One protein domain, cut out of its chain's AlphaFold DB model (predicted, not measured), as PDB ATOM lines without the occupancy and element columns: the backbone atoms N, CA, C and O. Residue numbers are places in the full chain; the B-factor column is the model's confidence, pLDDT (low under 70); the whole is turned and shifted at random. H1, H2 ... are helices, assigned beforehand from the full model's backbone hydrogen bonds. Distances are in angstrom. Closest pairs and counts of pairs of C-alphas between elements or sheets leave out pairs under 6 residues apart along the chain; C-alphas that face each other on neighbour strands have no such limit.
ATOM      1  N   GLU A 267     106.050  91.202 164.537       71.81
ATOM      2  CA  GLU A 267     105.506  90.918 165.877       71.81
ATOM      3  C   GLU A 267     106.487  90.154 166.776       71.81
ATOM      4  O   GLU A 267     106.541  90.391 167.987       71.81
ATOM      5  N   SER A 268     107.307  89.274 166.197       70.06
ATOM      6  CA  SER A 268     108.358  88.556 166.926       70.06
ATOM      7  C   SER A 268     109.430  89.503 167.478       70.06
ATOM      8  O   SER A 268     109.892  89.321 168.605       70.06
ATOM      9  N   LEU A 269     109.773  90.552 166.726       79.25
ATOM     10  CA  LEU A 269     110.740  91.576 167.115       79.25
ATOM     11  C   LEU A 269     110.182  92.476 168.224       79.25
ATOM     12  O   LEU A 269     110.861  92.746 169.212       79.25
ATOM     13  N   ILE A 270     108.919  92.890 168.088       81.81
ATOM     14  CA  ILE A 270     108.205  93.707 169.080       81.81
ATOM     15  C   ILE A 270     108.042  92.935 170.390       81.81
ATOM     16  O   ILE A 270     108.232  93.490 171.472       81.81
ATOM     17  N   THR A 271     107.708  91.647 170.301       78.44
ATOM     18  CA  THR A 271     107.548  90.775 171.469       78.44
ATOM     19  C   THR A 271     108.884  90.578 172.175       78.44
ATOM     20  O   THR A 271     108.959  90.814 173.378       78.44
ATOM     21  N   ALA A 272     109.953  90.262 171.433       78.44
ATOM     22  CA  ALA A 272     111.300  90.149 171.990       78.44
ATOM     23  C   ALA A 272     111.753  91.455 172.668       78.44
ATOM     24  O   ALA A 272     112.255  91.417 173.790       78.44
ATOM     25  N   ALA A 273     111.504  92.610 172.042       84.69
ATOM     26  CA  ALA A 273     111.826  93.922 172.604       84.69
ATOM     27  C   ALA A 273     111.062  94.210 173.912       84.69
ATOM     28  O   ALA A 273     111.660  94.659 174.892       84.69
ATOM     29  N   LYS A 274     109.757  93.903 173.974       87.44
ATOM     30  CA  LYS A 274     108.959  94.024 175.211       87.44
ATOM     31  C   LYS A 274     109.488  93.103 176.309       87.44
ATOM     32  O   LYS A 274     109.616  93.536 177.449       87.44
ATOM     33  N   THR A 275     109.836  91.862 175.967       82.31
ATOM     34  CA  THR A 275     110.381  90.892 176.925       82.31
ATOM     35  C   THR A 275     111.716  91.350 177.507       82.31
ATOM     36  O   THR A 275     111.913  91.222 178.712       82.31
ATOM     37  N   VAL A 276     112.608  91.930 176.695       86.50
ATOM     38  CA  VAL A 276     113.874  92.504 177.185       86.50
ATOM     39  C   VAL A 276     113.620  93.645 178.174       86.50
ATOM     40  O   VAL A 276     114.241  93.665 179.233       86.50
ATOM     41  N   ILE A 277     112.698  94.565 177.870       85.31
ATOM     42  CA  ILE A 277     112.386  95.703 178.752       85.31
ATOM     43  C   ILE A 277     111.795  95.218 180.081       85.31
ATOM     44  O   ILE A 277     112.288  95.597 181.140       85.31
ATOM     45  N   SER A 278     110.817  94.310 180.043       84.19
ATOM     46  CA  SER A 278     110.227  93.748 181.265       84.19
ATOM     47  C   SER A 278     111.235  92.959 182.105       84.19
ATOM     48  O   SER A 278     111.147  92.963 183.330       84.19
ATOM     49  N   LEU A 279     112.208  92.289 181.475       83.44
ATOM     50  CA  LEU A 279     113.286  91.601 182.186       83.44
ATOM     51  C   LEU A 279     114.215  92.597 182.899       83.44
ATOM     52  O   LEU A 279     114.615  92.348 184.032       83.44
ATOM     53  N   GLU A 280     114.537  93.730 182.271       83.06
ATOM     54  CA  GLU A 280     115.368  94.782 182.873       83.06
ATOM     55  C   GLU A 280     114.643  95.478 184.042       83.06
ATOM     56  O   GLU A 280     115.235  95.680 185.100       83.06
ATOM     57  N   GLU A 281     113.346  95.768 183.894       82.44
ATOM     58  CA  GLU A 281     112.495  96.329 184.957       82.44
ATOM     59  C   GLU A 281     112.361  95.369 186.155       82.44
ATOM     60  O   GLU A 281     112.394  95.791 187.314       82.44
ATOM     61  N   LEU A 282     112.273  94.059 185.897       76.31
ATOM     62  CA  LEU A 282     112.288  93.030 186.944       76.31
ATOM     63  C   LEU A 282     113.631  92.965 187.679       76.31
ATOM     64  O   LEU A 282     113.650  92.764 188.890       76.31
ATOM     65  N   LEU A 283     114.751  93.154 186.979       80.19
ATOM     66  CA  LEU A 283     116.075  93.192 187.608       80.19
ATOM     67  C   LEU A 283     116.281  94.462 188.446       80.19
ATOM     68  O   LEU A 283     116.946  94.402 189.477       80.19
ATOM     69  N   GLN A 284     115.697  95.591 188.037       80.69
ATOM     70  CA  GLN A 284     115.792  96.867 188.758       80.69
ATOM     71  C   GLN A 284     114.847  96.963 189.966       80.69
ATOM     72  O   GLN A 284     115.140  97.688 190.910       80.69
ATOM     73  N   SER A 285     113.726  96.237 189.962       73.25
ATOM     74  CA  SER A 285     112.717  96.284 191.036       73.25
ATOM     75  C   SER A 285     113.017  95.371 192.235       73.25
ATOM     76  O   SER A 285     112.267  95.367 193.214       73.25
ATOM     77  N   LEU A 293     115.622  84.012 189.437       61.28
ATOM     78  CA  LEU A 293     116.262  83.564 188.196       61.28
ATOM     79  C   LEU A 293     117.768  83.662 188.432       61.28
ATOM     80  O   LEU A 293     118.250  84.710 188.871       61.28
ATOM     81  N   THR A 294     118.511  82.580 188.200       78.75
ATOM     82  CA  THR A 294     119.957  82.652 188.395       78.75
ATOM     83  C   THR A 294     120.531  83.665 187.405       78.75
ATOM     84  O   THR A 294     120.017  83.826 186.296       78.75
ATOM     85  N   ASN A 295     121.619  84.347 187.776       76.38
ATOM     86  CA  ASN A 295     122.305  85.269 186.860       76.38
ATOM     87  C   ASN A 295     122.660  84.592 185.521       76.38
ATOM     88  O   ASN A 295     122.762  85.266 184.499       76.38
ATOM     89  N   GLU A 296     122.803  83.264 185.516       78.62
ATOM     90  CA  GLU A 296     123.051  82.467 184.319       78.62
ATOM     91  C   GLU A 296     121.802  82.285 183.445       78.62
ATOM     92  O   GLU A 296     121.898  82.432 182.228       78.62
ATOM     93  N   ASP A 297     120.623  82.065 184.034       76.69
ATOM     94  CA  ASP A 297     119.359  81.969 183.288       76.69
ATOM     95  C   ASP A 297     119.004  83.307 182.624       76.69
ATOM     96  O   ASP A 297     118.603  83.354 181.462       76.69
ATOM     97  N   VAL A 298     119.230  84.415 183.339       78.44
ATOM     98  CA  VAL A 298     119.059  85.775 182.803       78.44
ATOM     99  C   VAL A 298     120.033  86.025 181.652       78.44
ATOM    100  O   VAL A 298     119.654  86.599 180.632       78.44
ATOM    101  N   ARG A 299     121.285  85.573 181.786       82.38
ATOM    102  CA  ARG A 299     122.312  85.709 180.748       82.38
ATOM    103  C   ARG A 299     121.971  84.893 179.499       82.38
ATOM    104  O   ARG A 299     122.113  85.409 178.392       82.38
ATOM    105  N   LEU A 300     121.508  83.653 179.661       79.31
ATOM    106  CA  LEU A 300     121.081  82.791 178.553       79.31
ATOM    107  C   LEU A 300     119.875  83.383 177.822       79.31
ATOM    108  O   LEU A 300     119.919  83.522 176.601       79.31
ATOM    109  N   LEU A 301     118.861  83.831 178.565       76.38
ATOM    110  CA  LEU A 301     117.671  84.455 177.994       76.38
ATOM    111  C   LEU A 301     118.004  85.767 177.265       76.38
ATOM    112  O   LEU A 301     117.513  85.995 176.160       76.38
ATOM    113  N   LYS A 302     118.886  86.608 177.828       81.56
ATOM    114  CA  LYS A 302     119.377  87.824 177.156       81.56
ATOM    115  C   LYS A 302     120.107  87.499 175.849       81.56
ATOM    116  O   LYS A 302     119.885  88.189 174.861       81.56
ATOM    117  N   ASN A 303     120.929  86.448 175.814       83.12
ATOM    118  CA  ASN A 303     121.639  86.037 174.597       83.12
ATOM    119  C   ASN A 303     120.691  85.494 173.517       83.12
ATOM    120  O   ASN A 303     120.890  85.763 172.334       83.12
ATOM    121  N   GLU A 304     119.654  84.755 173.909       81.62
ATOM    122  CA  GLU A 304     118.668  84.206 172.976       81.62
ATOM    123  C   GLU A 304     117.768  85.308 172.398       81.62
ATOM    124  O   GLU A 304     117.594  85.395 171.182       81.62
ATOM    125  N   LEU A 305     117.308  86.242 173.238       80.81
ATOM    126  CA  LEU A 305     116.578  87.434 172.794       80.81
ATOM    127  C   LEU A 305     117.445  88.339 171.910       80.81
ATOM    128  O   LEU A 305     116.969  88.839 170.892       80.81
ATOM    129  N   LEU A 306     118.731  88.498 172.235       81.25
ATOM    130  CA  LEU A 306     119.682  89.224 171.396       81.25
ATOM    131  C   LEU A 306     119.876  88.542 170.036       81.25
ATOM    132  O   LEU A 306     119.941  89.228 169.018       81.25
ATOM    133  N   SER A 307     119.914  87.207 169.985       79.56
ATOM    134  CA  SER A 307     119.965  86.457 168.723       79.56
ATOM    135  C   SER A 307     118.715  86.696 167.872       79.56
ATOM    136  O   SER A 307     118.818  86.854 166.657       79.56
ATOM    137  N   VAL A 308     117.529  86.752 168.484       76.31
ATOM    138  CA  VAL A 308     116.272  87.048 167.774       76.31
ATOM    139  C   VAL A 308     116.256  88.491 167.264       76.31
ATOM    140  O   VAL A 308     115.877  88.724 166.118       76.31
ATOM    141  N   LEU A 309     116.713  89.451 168.072       80.56
ATOM    142  CA  LEU A 309     116.782  90.860 167.679       80.56
ATOM    143  C   LEU A 309     117.814  91.092 166.563       80.56
ATOM    144  O   LEU A 309     117.505  91.759 165.585       80.56
ATOM    145  N   THR A 310     119.008  90.501 166.656       79.19
ATOM    146  CA  THR A 310     120.082  90.655 165.651       79.19
ATOM    147  C   THR A 310     119.785  89.962 164.326       79.19
ATOM    148  O   THR A 310     120.167  90.474 163.280       79.19
ATOM    149  N   SER A 311     119.122  88.803 164.346       76.62
ATOM    150  CA  SER A 311     118.808  88.058 163.118       76.62
ATOM    151  C   SER A 311     117.656  88.661 162.317       76.62
ATOM    152  O   SER A 311     117.573  88.417 161.115       76.62
ATOM    153  N   ASN A 312     116.785  89.440 162.966       77.00
ATOM    154  CA  ASN A 312     115.541  89.912 162.356       77.00
ATOM    155  C   ASN A 312     115.434  91.439 162.239       77.00
ATOM    156  O   ASN A 312     114.624  91.908 161.446       77.00
ATOM    157  N   ALA A 313     116.215  92.224 162.988       76.69
ATOM    158  CA  ALA A 313     116.183  93.679 162.882       76.69
ATOM    159  C   ALA A 313     117.261  94.213 161.934       76.69
ATOM    160  O   ALA A 313     118.454  93.972 162.114       76.69
ATOM    161  N   ASP A 314     116.834  95.031 160.977       81.50
ATOM    162  CA  ASP A 314     117.719  95.816 160.121       81.50
ATOM    163  C   ASP A 314     117.877  97.223 160.720       81.50
ATOM    164  O   ASP A 314     117.011  98.092 160.581       81.50
ATOM    165  N   LEU A 315     118.961  97.425 161.476       73.94
ATOM    166  CA  LEU A 315     119.195  98.655 162.241       73.94
ATOM    167  C   LEU A 315     119.314  99.895 161.340       73.94
ATOM    168  O   LEU A 315     118.847 100.968 161.721       73.94
ATOM    169  N   GLU A 316     119.884  99.750 160.142       75.88
ATOM    170  CA  GLU A 316     120.030 100.858 159.193       75.88
ATOM    171  C   GLU A 316     118.651 101.348 158.722       75.88
ATOM    172  O   GLU A 316     118.397 102.553 158.647       75.88
ATOM    173  N   LYS A 317     117.704 100.423 158.524       76.81
ATOM    174  CA  LYS A 317     116.308 100.751 158.192       76.81
ATOM    175  C   LYS A 317     115.542 101.372 159.359       76.81
ATOM    176  O   LYS A 317     114.759 102.296 159.146       76.81
ATOM    177  N   LEU A 318     115.778 100.920 160.591       74.62
ATOM    178  CA  LEU A 318     115.179 101.534 161.787       74.62
ATOM    179  C   LEU A 318     115.638 102.987 161.975       74.62
ATOM    180  O   LEU A 318     114.834 103.850 162.327       74.62
ATOM    181  N   GLN A 319     116.908 103.279 161.693       78.06
ATOM    182  CA  GLN A 319     117.463 104.633 161.780       78.06
ATOM    183  C   GLN A 319     116.871 105.577 160.720       78.06
ATOM    184  O   GLN A 319     116.646 106.756 161.000       78.06
ATOM    185  N   GLN A 320     116.520 105.064 159.536       79.31
ATOM    186  CA  GLN A 320     115.879 105.849 158.473       79.31
ATOM    187  C   GLN A 320     114.485 106.378 158.854       79.31
ATOM    188  O   GLN A 320     114.046 107.392 158.309       79.31
ATOM    189  N   LEU A 321     113.810 105.776 159.842       76.50
ATOM    190  CA  LEU A 321     112.519 106.261 160.353       76.50
ATOM    191  C   LEU A 321     112.631 107.555 161.183       76.50
ATOM    192  O   LEU A 321     111.609 108.093 161.613       76.50
ATOM    193  N   SER A 322     113.850 108.077 161.394       81.19
ATOM    194  CA  SER A 322     114.118 109.338 162.108       81.19
ATOM    195  C   SER A 322     113.478 109.390 163.503       81.19
ATOM    196  O   SER A 322     112.983 110.424 163.956       81.19
ATOM    197  N   VAL A 323     113.450 108.248 164.193       82.25
ATOM    198  CA  VAL A 323     112.870 108.133 165.531       82.25
ATOM    199  C   VAL A 323     113.878 108.692 166.547       82.25
ATOM    200  O   VAL A 323     115.000 108.189 166.603       82.25
ATOM    201  N   PRO A 324     113.514 109.670 167.404       74.00
ATOM    202  CA  PRO A 324     114.468 110.371 168.281       74.00
ATOM    203  C   PRO A 324     115.264 109.467 169.234       74.00
ATOM    204  O   PRO A 324     116.311 109.862 169.735       74.00
ATOM    205  N   LYS A 325     114.755 108.261 169.511       75.00
ATOM    206  CA  LYS A 325     115.358 107.280 170.422       75.00
ATOM    207  C   LYS A 325     116.292 106.275 169.725       75.00
ATOM    208  O   LYS A 325     116.879 105.440 170.403       75.00
ATOM    209  N   CYS A 326     116.447 106.354 168.402       82.50
ATOM    210  CA  CYS A 326     117.308 105.483 167.602       82.50
ATOM    211  C   CYS A 326     118.578 106.238 167.176       82.50
ATOM    212  O   CYS A 326     118.673 106.727 166.053       82.50
ATOM    213  N   SER A 327     119.545 106.375 168.089       80.19
ATOM    214  CA  SER A 327     120.854 106.975 167.785       80.19
ATOM    215  C   SER A 327     121.614 106.186 166.705       80.19
ATOM    216  O   SER A 327     121.557 104.954 166.664       80.19
ATOM    217  N   ALA A 328     122.383 106.896 165.874       74.88
ATOM    218  CA  ALA A 328     123.293 106.309 164.886       74.88
ATOM    219  C   ALA A 328     124.388 105.430 165.528       74.88
ATOM    220  O   ALA A 328     124.953 104.557 164.876       74.88
ATOM    221  N   GLU A 329     124.666 105.634 166.818       77.69
ATOM    222  CA  GLU A 329     125.742 104.960 167.556       77.69
ATOM    223  C   GLU A 329     125.307 103.660 168.257       77.69
ATOM    224  O   GLU A 329     126.129 103.003 168.898       77.69
ATOM    225  N   LEU A 330     124.033 103.259 168.138       78.50
ATOM    226  CA  LEU A 330     123.507 102.044 168.770       78.50
ATOM    227  C   LEU A 330     124.209 100.788 168.234       78.50
ATOM    228  O   LEU A 330     123.997 100.369 167.099       78.50
ATOM    229  N   LYS A 331     125.013 100.136 169.078       76.19
ATOM    230  CA  LYS A 331     125.592  98.821 168.780       76.19
ATOM    231  C   LYS A 331     124.707  97.738 169.385       76.19
ATOM    232  O   LYS A 331     124.590  97.638 170.604       76.19
ATOM    233  N   ILE A 332     124.140  96.886 168.527       62.81
ATOM    234  CA  ILE A 332     123.157  95.852 168.912       62.81
ATOM    235  C   ILE A 332     123.681  94.955 170.049       62.81
ATOM    236  O   ILE A 332     122.938  94.589 170.953       62.81
ATOM    237  N   ASN A 333     124.986  94.674 170.060       68.00
ATOM    238  CA  ASN A 333     125.607  93.749 171.011       68.00
ATOM    239  C   ASN A 333     125.970  94.378 172.369       68.00
ATOM    240  O   ASN A 333     126.422  93.652 173.251       68.00
ATOM    241  N   GLN A 334     125.839  95.700 172.534       71.62
ATOM    242  CA  GLN A 334     126.227  96.404 173.766       71.62
ATOM    243  C   GLN A 334     125.020  96.974 174.523       71.62
ATOM    244  O   GLN A 334     125.038  96.949 175.748       71.62
ATOM    245  N   ASP A 335     123.938  97.345 173.825       77.31
ATOM    246  CA  ASP A 335     122.775  98.002 174.439       77.31
ATOM    247  C   ASP A 335     121.433  97.367 174.031       77.31
ATOM    248  O   ASP A 335     120.557  98.025 173.465       77.31
ATOM    249  N   VAL A 336     121.237  96.079 174.338       83.00
ATOM    250  CA  VAL A 336     120.009  95.319 173.993       83.00
ATOM    251  C   VAL A 336     118.734  96.026 174.476       83.00
ATOM    252  O   VAL A 336     117.709  96.031 173.790       83.00
ATOM    253  N   HIS A 337     118.808  96.683 175.635       86.81
ATOM    254  CA  HIS A 337     117.715  97.467 176.200       86.81
ATOM    255  C   HIS A 337     117.404  98.731 175.375       86.81
ATOM    256  O   HIS A 337     116.249  98.965 175.020       86.81
ATOM    257  N   LEU A 338     118.416  99.525 174.996       85.56
ATOM    258  CA  LEU A 338     118.210 100.716 174.156       85.56
ATOM    259  C   LEU A 338     117.751 100.335 172.742       85.56
ATOM    260  O   LEU A 338     116.903 101.017 172.166       85.56
ATOM    261  N   PHE A 339     118.247  99.216 172.211       84.81
ATOM    262  CA  PHE A 339     117.797  98.668 170.933       84.81
ATOM    263  C   PHE A 339     116.314  98.282 170.979       84.81
ATOM    264  O   PHE A 339     115.544  98.645 170.091       84.81
ATOM    265  N   SER A 340     115.883  97.640 172.066       87.44
ATOM    266  CA  SER A 340     114.478  97.288 172.294       87.44
ATOM    267  C   SER A 340     113.576  98.527 172.401       87.44
ATOM    268  O   SER A 340     112.483  98.553 171.834       87.44
ATOM    269  N   ILE A 341     114.050  99.602 173.044       88.94
ATOM    270  CA  ILE A 341     113.342 100.893 173.093       88.94
ATOM    271  C   ILE A 341     113.227 101.523 171.697       88.94
ATOM    272  O   ILE A 341     112.172 102.063 171.359       88.94
ATOM    273  N   CYS A 342     114.286 101.457 170.889       89.25
ATOM    274  CA  CYS A 342     114.280 101.954 169.515       89.25
ATOM    275  C   CYS A 342     113.236 101.216 168.652       89.25
ATOM    276  O   CYS A 342     112.432 101.871 167.986       89.25
ATOM    277  N   VAL A 343     113.159  99.882 168.751       88.00
ATOM    278  CA  VAL A 343     112.152  99.058 168.050       88.00
ATOM    279  C   VAL A 343     110.719  99.453 168.436       88.00
ATOM    280  O   VAL A 343     109.881  99.672 167.563       88.00
ATOM    281  N   LEU A 344     110.422  99.621 169.730       88.25
ATOM    282  CA  LEU A 344     109.075 100.020 170.168       88.25
ATOM    283  C   LEU A 344     108.721 101.463 169.790       88.25
ATOM    284  O   LEU A 344     107.563 101.762 169.495       88.25
ATOM    285  N   ALA A 345     109.702 102.365 169.774       86.62
ATOM    286  CA  ALA A 345     109.491 103.739 169.339       86.62
ATOM    287  C   ALA A 345     109.233 103.829 167.822       86.62
ATOM    288  O   ALA A 345     108.416 104.646 167.393       86.62
ATOM    289  N   ALA A 346     109.872 102.969 167.023       82.19
ATOM    290  CA  ALA A 346     109.579 102.821 165.600       82.19
ATOM    291  C   ALA A 346     108.156 102.295 165.363       82.19
ATOM    292  O   ALA A 346     107.428 102.882 164.562       82.19
ATOM    293  N   GLN A 347     107.719 101.289 166.130       86.06
ATOM    294  CA  GLN A 347     106.342 100.792 166.075       86.06
ATOM    295  C   GLN A 347     105.323 101.900 166.373       86.06
ATOM    296  O   GLN A 347     104.425 102.150 165.574       86.06
ATOM    297  N   ALA A 348     105.505 102.633 167.473       80.50
ATOM    298  CA  ALA A 348     104.599 103.721 167.840       80.50
ATOM    299  C   ALA A 348     104.545 104.828 166.770       80.50
ATOM    300  O   ALA A 348     103.500 105.449 166.551       80.50
ATOM    301  N   LYS A 349     105.665 105.081 166.076       81.12
ATOM    302  CA  LYS A 349     105.706 106.039 164.969       81.12
ATOM    303  C   LYS A 349     104.903 105.542 163.765       81.12
ATOM    304  O   LYS A 349     104.171 106.343 163.185       81.12
ATOM    305  N   LEU A 350     104.995 104.256 163.426       74.62
ATOM    306  CA  LEU A 350     104.203 103.640 162.356       74.62
ATOM    307  C   LEU A 350     102.703 103.652 162.679       74.62
ATOM    308  O   LEU A 350     101.905 104.051 161.832       74.62
ATOM    309  N   ASP A 351     102.335 103.350 163.925       75.25
ATOM    310  CA  ASP A 351     100.944 103.405 164.391       75.25
ATOM    311  C   ASP A 351     100.363 104.826 164.271       75.25
ATOM    312  O   ASP A 351      99.224 105.016 163.837       75.25
ATOM    313  N   SER A 352     101.167 105.854 164.580       71.12
ATOM    314  CA  SER A 352     100.751 107.261 164.476       71.12
ATOM    315  C   SER A 352     100.487 107.735 163.042       71.12
ATOM    316  O   SER A 352      99.780 108.723 162.847       71.12
ATOM    317  N   LEU A 353     101.023 107.038 162.034       67.31
ATOM    318  CA  LEU A 353     100.811 107.358 160.619       67.31
ATOM    319  C   LEU A 353      99.494 106.785 160.070       67.31
ATOM    320  O   LEU A 353      99.204 106.954 158.889       67.31
ATOM    321  N   GLY A 354      98.677 106.131 160.906       50.78
ATOM    322  CA  GLY A 354      97.352 105.643 160.513       50.78
ATOM    323  C   GLY A 354      97.391 104.492 159.506       50.78
ATOM    324  O   GLY A 354      96.376 104.187 158.880       50.78
ATOM    325  N   VAL A 355      98.547 103.844 159.356       51.91
ATOM    326  CA  VAL A 355      98.742 102.679 158.492       51.91
ATOM    327  C   VAL A 355      98.076 101.481 159.167       51.91
ATOM    328  O   VAL A 355      98.709 100.709 159.877       51.91
ATOM    329  N   LYS A 356      96.760 101.343 158.989       54.44
ATOM    330  CA  LYS A 356      96.049 100.114 159.352       54.44
ATOM    331  C   LYS A 356      96.276  99.074 158.255       54.44
ATOM    332  O   LYS A 356      96.163  99.379 157.070       54.44
ATOM    333  N   THR A 357      96.569  97.843 158.663       45.62
ATOM    334  CA  THR A 357      96.959  96.658 157.866       45.62
ATOM    335  C   THR A 357      95.972  96.204 156.767       45.62
ATOM    336  O   THR A 357      96.244  95.263 156.023       45.62
ATOM    337  N   THR A 358      94.862  96.917 156.571       44.75
ATOM    338  CA  THR A 358      93.663  96.464 155.850       44.75
ATOM    339  C   THR A 358      93.779  96.291 154.330       44.75
ATOM    340  O   THR A 358      92.936  95.614 153.740       44.75
ATOM    341  N   ASP A 359      94.793  96.850 153.660       38.44
ATOM    342  CA  ASP A 359      94.976  96.644 152.209       38.44
ATOM    343  C   ASP A 359      95.935  95.492 151.857       38.44
ATOM    344  O   ASP A 359      95.889  94.976 150.734       38.44
TER     345      ASP A 359
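Overview. This is residues 267 to 285 and 293 to 359 of the 969 residues of an uncharacterized protein of Pseudoalteromonas luteoviolacea DSM 6061 (UniProt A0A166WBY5). Two long helices, H1 and H2, run side by side in opposite ways, and H4 crosses H1; the end, residues 351 to 359, sticks out. The 86 printed residues, all helix by class, hold H1, H2, short H3 and H4 in that order. The whole is compact, with a radius of gyration of the C-alphas of 13.7 A, and elongated, 45 by 29 by 25 A.

Along the chain. H1, residues 267 to 284, is 25.8 A long from C-alpha 267 at (105.506, 90.918, 165.877). H2, residues 295 to 312, is also 25.8 A. H3 is residues 315 to 320, 8.8 A. H4, residues 336 to 352, spans 24.6 A to C-alpha 352 at (100.751, 107.261, 164.476).

Arrangement. H1 touches H2 with residues 269 to 276 alone, at a shallow tilt of 27 degrees, opposite ways; the closest C-alphas, of Ala 272 and Leu 305, are 6.0 A apart. H1 touches H4 at a steep tilt of 51 degrees, closest at the C-alphas of Ala 273 and Ser 340, 4.3 A. H3 and H4 only just touch, with 3 pairs of C-alphas within 8 A, closest at Leu 318 and Ala 346, 6.9 A. In H1, H2, H3 and H4 every O i to N i+4 pair is within hydrogen-bond range.

Size, cuts and confidence. Residues 286 to 292 are not printed; C-alphas 285 and 293 are 13.5 A apart across the cut. The link from H3 to H4 is long. The pLDDT is under 70 at residues 293, 332 to 333 and 353 to 359.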